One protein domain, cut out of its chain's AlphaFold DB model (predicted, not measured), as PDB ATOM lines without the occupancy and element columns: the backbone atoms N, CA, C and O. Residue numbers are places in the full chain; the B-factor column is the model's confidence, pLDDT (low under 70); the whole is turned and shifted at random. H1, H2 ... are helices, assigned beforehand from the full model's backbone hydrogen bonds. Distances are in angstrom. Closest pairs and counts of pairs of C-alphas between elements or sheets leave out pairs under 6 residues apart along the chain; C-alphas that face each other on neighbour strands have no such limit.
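What this domain is: This is residues 14 to 68 of the 68 residues of the protein "ERM domain-containing protein" of Wuchereria bancrofti (UniProt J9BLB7). Short helices are strung out loosely along the printed part: H1 makes an arm at one end, then comes H2, and a wide loop, residues 43 to 57, swings out and folds back before H3. Residues 14 to 23, of which 19 to 23 belong to H1, stick out. The 55 printed residues include three named helices, H1, H2 and H3 in that order, and no named strand; the class is all helix. The whole is loose, with a radius of gyration of the C-alphas of 14.0 A, and spans 43 by 24 by 17 A.

Where its parts are: H1, residues 19 to 29, begins at C-alpha 19 (156.712, 179.996, 131.988) and is 15.6 A long. H2, residues 34 to 42, is 12.4 A long. H3, residues 58 to 66, is 12.3 A long and ends at C-alpha 66 (177.645, 165.881, 136.218).

How they stand to each other: H1 and H2 are apart, H2 and H3 are apart, and so are H1 and H3, with no C-alpha of the one within 8 A of the other. In H1, H2 and H3 every O i to N i+4 pair is within hydrogen-bond range.

The domain as a whole: The C-alphas farthest apart, Asp 15 and Lys 59, are 42.8 A apart. The printed part has no cut. The link from H1 to H2 is tight; that from H2 to H3 is long. Residues 42 to 56 have pLDDT under 70.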
ATOM      1  N   VAL A  14     146.013 186.207 133.273       79.88
ATOM      2  CA  VAL A  14     146.675 185.005 133.825       79.88
ATOM      3  C   VAL A  14     146.988 183.964 132.745       79.88
ATOM      4  O   VAL A  14     148.073 183.395 132.733       79.88
ATOM      5  N   ASP A  15     146.082 183.778 131.787       86.00
ATOM      6  CA  ASP A  15     146.217 182.791 130.707       86.00
ATOM      7  C   ASP A  15     147.302 183.144 129.667       86.00
ATOM      8  O   ASP A  15     147.718 182.315 128.867       86.00
ATOM      9  N   ARG A  16     147.808 184.386 129.685       88.75
ATOM     10  CA  ARG A  16     148.917 184.836 128.823       88.75
ATOM     11  C   ARG A  16     150.271 184.798 129.524       88.75
ATOM     12  O   ARG A  16     151.260 185.256 128.955       88.75
ATOM     13  N   GLN A  17     150.322 184.308 130.760       90.00
ATOM     14  CA  GLN A  17     151.553 184.260 131.529       90.00
ATOM     15  C   GLN A  17     152.486 183.179 130.974       90.00
ATOM     16  O   GLN A  17     152.143 181.997 130.945       90.00
ATOM     17  N   SER A  18     153.689 183.579 130.560       92.81
ATOM     18  CA  SER A  18     154.695 182.624 130.106       92.81
ATOM     19  C   SER A  18     155.288 181.843 131.281       92.81
ATOM     20  O   SER A  18     155.214 182.236 132.449       92.81
ATOM     21  N   GLU A  19     155.944 180.726 130.982       94.38
ATOM     22  CA  GLU A  19     156.712 179.996 131.988       94.38
ATOM     23  C   GLU A  19     157.807 180.865 132.624       94.38
ATOM     24  O   GLU A  19     157.969 180.858 133.846       94.38
ATOM     25  N   HIS A  20     158.485 181.689 131.822       94.06
ATOM     26  CA  HIS A  20     159.494 182.626 132.312       94.06
ATOM     27  C   HIS A  20     158.917 183.655 133.289       94.06
ATOM     28  O   HIS A  20     159.568 183.969 134.287       94.06
ATOM     29  N   ASP A  21     157.689 184.130 133.064       91.69
ATOM     30  CA  ASP A  21     157.016 185.054 133.981       91.69
ATOM     31  C   ASP A  21     156.723 184.393 135.332       91.69
ATOM     32  O   ASP A  21     156.904 185.022 136.379       91.69
ATOM     33  N   ARG A  22     156.313 183.116 135.328       92.62
ATOM     34  CA  ARG A  22     156.087 182.343 136.562       92.62
ATOM     35  C   ARG A  22     157.384 182.168 137.348       92.62
ATOM     36  O   ARG A  22     157.407 182.417 138.553       92.62
ATOM     37  N   ILE A  23     158.473 181.813 136.665       93.69
ATOM     38  CA  ILE A  23     159.804 181.673 137.278       93.69
ATOM     39  C   ILE A  23     160.277 183.014 137.852       93.69
ATOM     40  O   ILE A  23     160.763 183.075 138.981       93.69
ATOM     41  N   HIS A  24     160.114 184.109 137.107       92.50
ATOM     42  CA  HIS A  24     160.509 185.438 137.566       92.50
ATOM     43  C   HIS A  24     159.709 185.893 138.794       92.50
ATOM     44  O   HIS A  24     160.296 186.406 139.749       92.50
ATOM     45  N   ALA A  25     158.392 185.668 138.803       91.44
ATOM     46  CA  ALA A  25     157.537 185.978 139.946       91.44
ATOM     47  C   ALA A  25     157.955 185.194 141.202       91.44
ATOM     48  O   ALA A  25     158.084 185.792 142.273       91.44
ATOM     49  N   ALA A  26     158.247 183.897 141.061       92.25
ATOM     50  CA  ALA A  26     158.744 183.062 142.153       92.25
ATOM     51  C   ALA A  26     160.107 183.549 142.676       92.25
ATOM     52  O   ALA A  26     160.282 183.717 143.884       92.25
ATOM     53  N   ASN A  27     161.049 183.867 141.780       90.38
ATOM     54  CA  ASN A  27     162.353 184.417 142.161       90.38
ATOM     55  C   ASN A  27     162.206 185.726 142.949       90.38
ATOM     56  O   ASN A  27     162.840 185.890 143.990       90.38
ATOM     57  N   LEU A  28     161.325 186.630 142.507       91.00
ATOM     58  CA  LEU A  28     161.040 187.873 143.224       91.00
ATOM     59  C   LEU A  28     160.426 187.627 144.608       91.00
ATOM     60  O   LEU A  28     160.844 188.275 145.565       91.00
ATOM     61  N   GLN A  29     159.474 186.694 144.735       90.44
ATOM     62  CA  GLN A  29     158.877 186.327 146.027       90.44
ATOM     63  C   GLN A  29     159.924 185.771 147.003       90.44
ATOM     64  O   GLN A  29     159.859 186.035 148.201       90.44
ATOM     65  N   MET A  30     160.915 185.042 146.488       88.94
ATOM     66  CA  MET A  30     162.033 184.498 147.264       88.94
ATOM     67  C   MET A  30     163.163 185.511 147.523       88.94
ATOM     68  O   MET A  30     164.170 185.153 148.133       88.94
ATOM     69  N   GLY A  31     163.042 186.756 147.048       91.12
ATOM     70  CA  GLY A  31     164.098 187.767 147.162       91.12
ATOM     71  C   GLY A  31     165.359 187.438 146.354       91.12
ATOM     72  O   GLY A  31     166.448 187.901 146.685       91.12
ATOM     73  N   ILE A  32     165.231 186.605 145.318       89.00
ATOM     74  CA  ILE A  32     166.323 186.203 144.434       89.00
ATOM     75  C   ILE A  32     166.481 187.256 143.337       89.00
ATOM     76  O   ILE A  32     165.568 187.513 142.551       89.00
ATOM     77  N   ASP A  33     167.676 187.835 143.257       91.50
ATOM     78  CA  ASP A  33     168.061 188.796 142.225       91.50
ATOM     79  C   ASP A  33     169.230 188.269 141.382       91.50
ATOM     80  O   ASP A  33     169.893 187.285 141.724       91.50
ATOM     81  N   LYS A  34     169.499 188.939 140.256       90.94
ATOM     82  CA  LYS A  34     170.550 188.547 139.307       90.94
ATOM     83  C   LYS A  34     171.913 188.379 139.985       90.94
ATOM     84  O   LYS A  34     172.601 187.389 139.753       90.94
ATOM     85  N   TYR A  35     172.317 189.339 140.808       88.56
ATOM     86  CA  TYR A  35     173.655 189.359 141.388       88.56
ATOM     87  C   TYR A  35     173.760 188.460 142.618       88.56
ATOM     88  O   TYR A  35     174.799 187.826 142.804       88.56
ATOM     89  N   SER A  36     172.710 188.347 143.437       85.00
ATOM     90  CA  SER A  36     172.692 187.360 144.526       85.00
ATOM     91  C   SER A  36     172.715 185.930 143.995       85.00
ATOM     92  O   SER A  36     173.436 185.102 144.549       85.00
ATOM     93  N   THR A  37     172.026 185.656 142.886       87.44
ATOM     94  CA  THR A  37     172.079 184.351 142.210       87.44
ATOM     95  C   THR A  37     173.487 184.038 141.721       87.44
ATOM     96  O   THR A  37     174.017 182.974 142.033       87.44
ATOM     97  N   LEU A  38     174.134 184.983 141.027       84.88
ATOM     98  CA  LEU A  38     175.508 184.799 140.551       84.88
ATOM     99  C   LEU A  38     176.476 184.540 141.708       84.88
ATOM    100  O   LEU A  38     177.259 183.594 141.644       84.88
ATOM    101  N   ARG A  39     176.372 185.304 142.804       83.50
ATOM    102  CA  ARG A  39     177.178 185.063 144.011       83.50
ATOM    103  C   ARG A  39     176.925 183.675 144.597       83.50
ATOM    104  O   ARG A  39     177.886 182.971 144.868       83.50
ATOM    105  N   LYS A  40     175.669 183.236 144.727       81.12
ATOM    106  CA  LYS A  40     175.337 181.881 145.208       81.12
ATOM    107  C   LYS A  40     175.843 180.774 144.279       81.12
ATOM    108  O   LYS A  40     176.156 179.689 144.749       81.12
ATOM    109  N   SER A  41     175.935 181.032 142.977       76.06
ATOM    110  CA  SER A  41     176.464 180.068 142.004       76.06
ATOM    111  C   SER A  41     177.996 180.026 141.925       76.06
ATOM    112  O   SER A  41     178.543 179.070 141.384       76.06
ATOM    113  N   ALA A  42     178.686 181.055 142.433       61.97
ATOM    114  CA  ALA A  42     180.130 181.237 142.259       61.97
ATOM    115  C   ALA A  42     180.938 181.242 143.568       61.97
ATOM    116  O   ALA A  42     182.133 180.963 143.530       61.97
ATOM    117  N   ALA A  43     180.335 181.585 144.707       55.22
ATOM    118  CA  ALA A  43     181.063 181.813 145.954       55.22
ATOM    119  C   ALA A  43     181.508 180.511 146.629       55.22
ATOM    120  O   ALA A  43     180.763 179.536 146.672       55.22
ATOM    121  N   GLU A  44     182.701 180.518 147.223       52.06
ATOM    122  CA  GLU A  44     183.105 179.530 148.221       52.06
ATOM    123  C   GLU A  44     182.316 179.779 149.512       52.06
ATOM    124  O   GLU A  44     182.154 180.918 149.953       52.06
ATOM    125  N   SER A  45     181.741 178.714 150.067       45.28
ATOM    126  CA  SER A  45     180.805 178.798 151.183       45.28
ATOM    127  C   SER A  45     181.474 179.386 152.428       45.28
ATOM    128  O   SER A  45     182.228 178.702 153.111       45.28
ATOM    129  N   TYR A  46     181.123 180.622 152.773       47.31
ATOM    130  CA  TYR A  46     181.056 181.034 154.167       47.31
ATOM    131  C   TYR A  46     179.586 181.311 154.487       47.31
ATOM    132  O   TYR A  46     179.014 182.330 154.106       47.31
ATOM    133  N   THR A  47     178.996 180.350 155.201       43.72
ATOM    134  CA  THR A  47     177.737 180.400 155.966       43.72
ATOM    135  C   THR A  47     176.371 180.336 155.245       43.72
ATOM    136  O   THR A  47     175.890 181.284 154.640       43.72
ATOM    137  N   TYR A  48     175.746 179.170 155.471       47.94
ATOM    138  CA  TYR A  48     174.350 178.836 155.813       47.94
ATOM    139  C   TYR A  48     173.156 179.087 154.857       47.94
ATOM    140  O   TYR A  48     172.714 180.200 154.602       47.94
ATOM    141  N   HIS A  49     172.542 177.933 154.549       39.72
ATOM    142  CA  HIS A  49     171.165 177.614 154.145       39.72
ATOM    143  C   HIS A  49     170.782 177.500 152.655       39.72
ATOM    144  O   HIS A  49     170.601 178.473 151.932       39.72
ATOM    145  N   VAL A  50     170.557 176.220 152.302       49.16
ATOM    146  CA  VAL A  50     169.444 175.633 151.530       49.16
ATOM    147  C   VAL A  50     169.162 176.295 150.188       49.16
ATOM    148  O   VAL A  50     168.365 177.210 150.104       49.16
ATOM    149  N   TYR A  51     169.860 175.850 149.150       44.19
ATOM    150  CA  TYR A  51     169.394 175.008 148.034       44.19
ATOM    151  C   TYR A  51     170.681 174.457 147.387       44.19
ATOM    152  O   TYR A  51     171.763 174.944 147.713       44.19
ATOM    153  N   LYS A  52     170.631 173.416 146.545       51.69
ATOM    154  CA  LYS A  52     171.818 172.836 145.875       51.69
ATOM    155  C   LYS A  52     172.451 173.831 144.880       51.69
ATOM    156  O   LYS A  52     172.397 173.641 143.672       51.69
ATOM    157  N   SER A  53     172.999 174.936 145.362       51.94
ATOM    158  CA  SER A  53     173.766 175.886 144.572       51.94
ATOM    159  C   SER A  53     175.202 175.389 144.540       51.94
ATOM    160  O   SER A  53     175.764 175.087 145.591       51.94
ATOM    161  N   GLY A  54     175.790 175.303 143.344       52.75
ATOM    162  CA  GLY A  54     177.204 174.981 143.120       52.75
ATOM    163  C   GLY A  54     178.166 176.047 143.663       52.75
ATOM    164  O   GLY A  54     179.120 176.411 143.001       52.75
ATOM    165  N   ALA A  55     177.922 176.591 144.847       57.72
ATOM    166  CA  ALA A  55     178.890 177.385 145.581       57.72
ATOM    167  C   ALA A  55     180.079 176.485 145.968       57.72
ATOM    168  O   ALA A  55     179.891 175.448 146.606       57.72
ATOM    169  N   GLY A  56     181.301 176.857 145.579       67.31
ATOM    170  CA  GLY A  56     182.517 176.129 145.938       67.31
ATOM    171  C   GLY A  56     183.570 176.062 144.835       67.31
ATOM    172  O   GLY A  56     183.410 176.597 143.732       67.31
ATOM    173  N   ALA A  57     184.661 175.361 145.147       81.25
ATOM    174  CA  ALA A  57     185.748 175.111 144.212       81.25
ATOM    175  C   ALA A  57     185.227 174.533 142.885       81.25
ATOM    176  O   ALA A  57     184.230 173.806 142.841       81.25
ATOM    177  N   THR A  58     185.940 174.808 141.791       84.44
ATOM    178  CA  THR A  58     185.579 174.339 140.442       84.44
ATOM    179  C   THR A  58     185.287 172.838 140.400       84.44
ATOM    180  O   THR A  58     184.313 172.432 139.779       84.44
ATOM    181  N   LYS A  59     186.065 172.020 141.124       84.44
ATOM    182  CA  LYS A  59     185.843 170.570 141.215       84.44
ATOM    183  C   LYS A  59     184.442 170.223 141.735       84.44
ATOM    184  O   LYS A  59     183.768 169.397 141.133       84.44
ATOM    185  N   THR A  60     183.993 170.871 142.808       83.19
ATOM    186  CA  THR A  60     182.656 170.650 143.380       83.19
ATOM    187  C   THR A  60     181.567 171.080 142.403       83.19
ATOM    188  O   THR A  60     180.565 170.389 142.256       83.19
ATOM    189  N   ARG A  61     181.772 172.190 141.682       82.19
ATOM    190  CA  ARG A  61     180.834 172.656 140.648       82.19
ATOM    191  C   ARG A  61     180.678 171.666 139.501       82.19
ATOM    192  O   ARG A  61     179.552 171.424 139.083       82.19
ATOM    193  N   VAL A  62     181.779 171.076 139.040       86.31
ATOM    194  CA  VAL A  62     181.758 170.024 138.012       86.31
ATOM    195  C   VAL A  62     181.019 168.787 138.522       86.31
ATOM    196  O   VAL A  62     180.113 168.316 137.854       86.31
ATOM    197  N   GLN A  63     181.297 168.336 139.750       83.75
ATOM    198  CA  GLN A  63     180.580 167.199 140.348       83.75
ATOM    199  C   GLN A  63     179.071 167.439 140.485       83.75
ATOM    200  O   GLN A  63     178.285 166.520 140.280       83.75
ATOM    201  N   VAL A  64     178.656 168.657 140.856       82.25
ATOM    202  CA  VAL A  64     177.233 169.023 140.908       82.25
ATOM    203  C   VAL A  64     176.623 169.000 139.509       82.25
ATOM    204  O   VAL A  64     175.521 168.490 139.365       82.25
ATOM    205  N   PHE A  65     177.327 169.530 138.506       85.50
ATOM    206  CA  PHE A  65     176.867 169.557 137.118       85.50
ATOM    207  C   PHE A  65     176.713 168.153 136.519       85.50
ATOM    208  O   PHE A  65     175.678 167.875 135.929       85.50
ATOM    209  N   ASP A  66     177.685 167.263 136.726       87.81
ATOM    210  CA  ASP A  66     177.645 165.881 136.218       87.81
ATOM    211  C   ASP A  66     176.502 165.046 136.830       87.81
ATOM    212  O   ASP A  66     176.153 163.991 136.305       87.81
ATOM    213  N   GLY A  67     175.944 165.489 137.962       84.94
ATOM    214  CA  GLY A  67     174.833 164.837 138.655       84.94
ATOM    215  C   GLY A  67     173.452 165.455 138.406       84.94
ATOM    216  O   GLY A  67     172.517 165.077 139.119       84.94
ATOM    217  N   LEU A  68     173.332 166.428 137.493       81.94
ATOM    218  CA  LEU A  68     172.051 166.982 137.023       81.94
ATOM    219  C   LEU A  68     171.412 166.071 135.971       81.94
ATOM    220  O   LEU A  68     170.169 165.937 136.033       81.94
TER     221      LEU A  68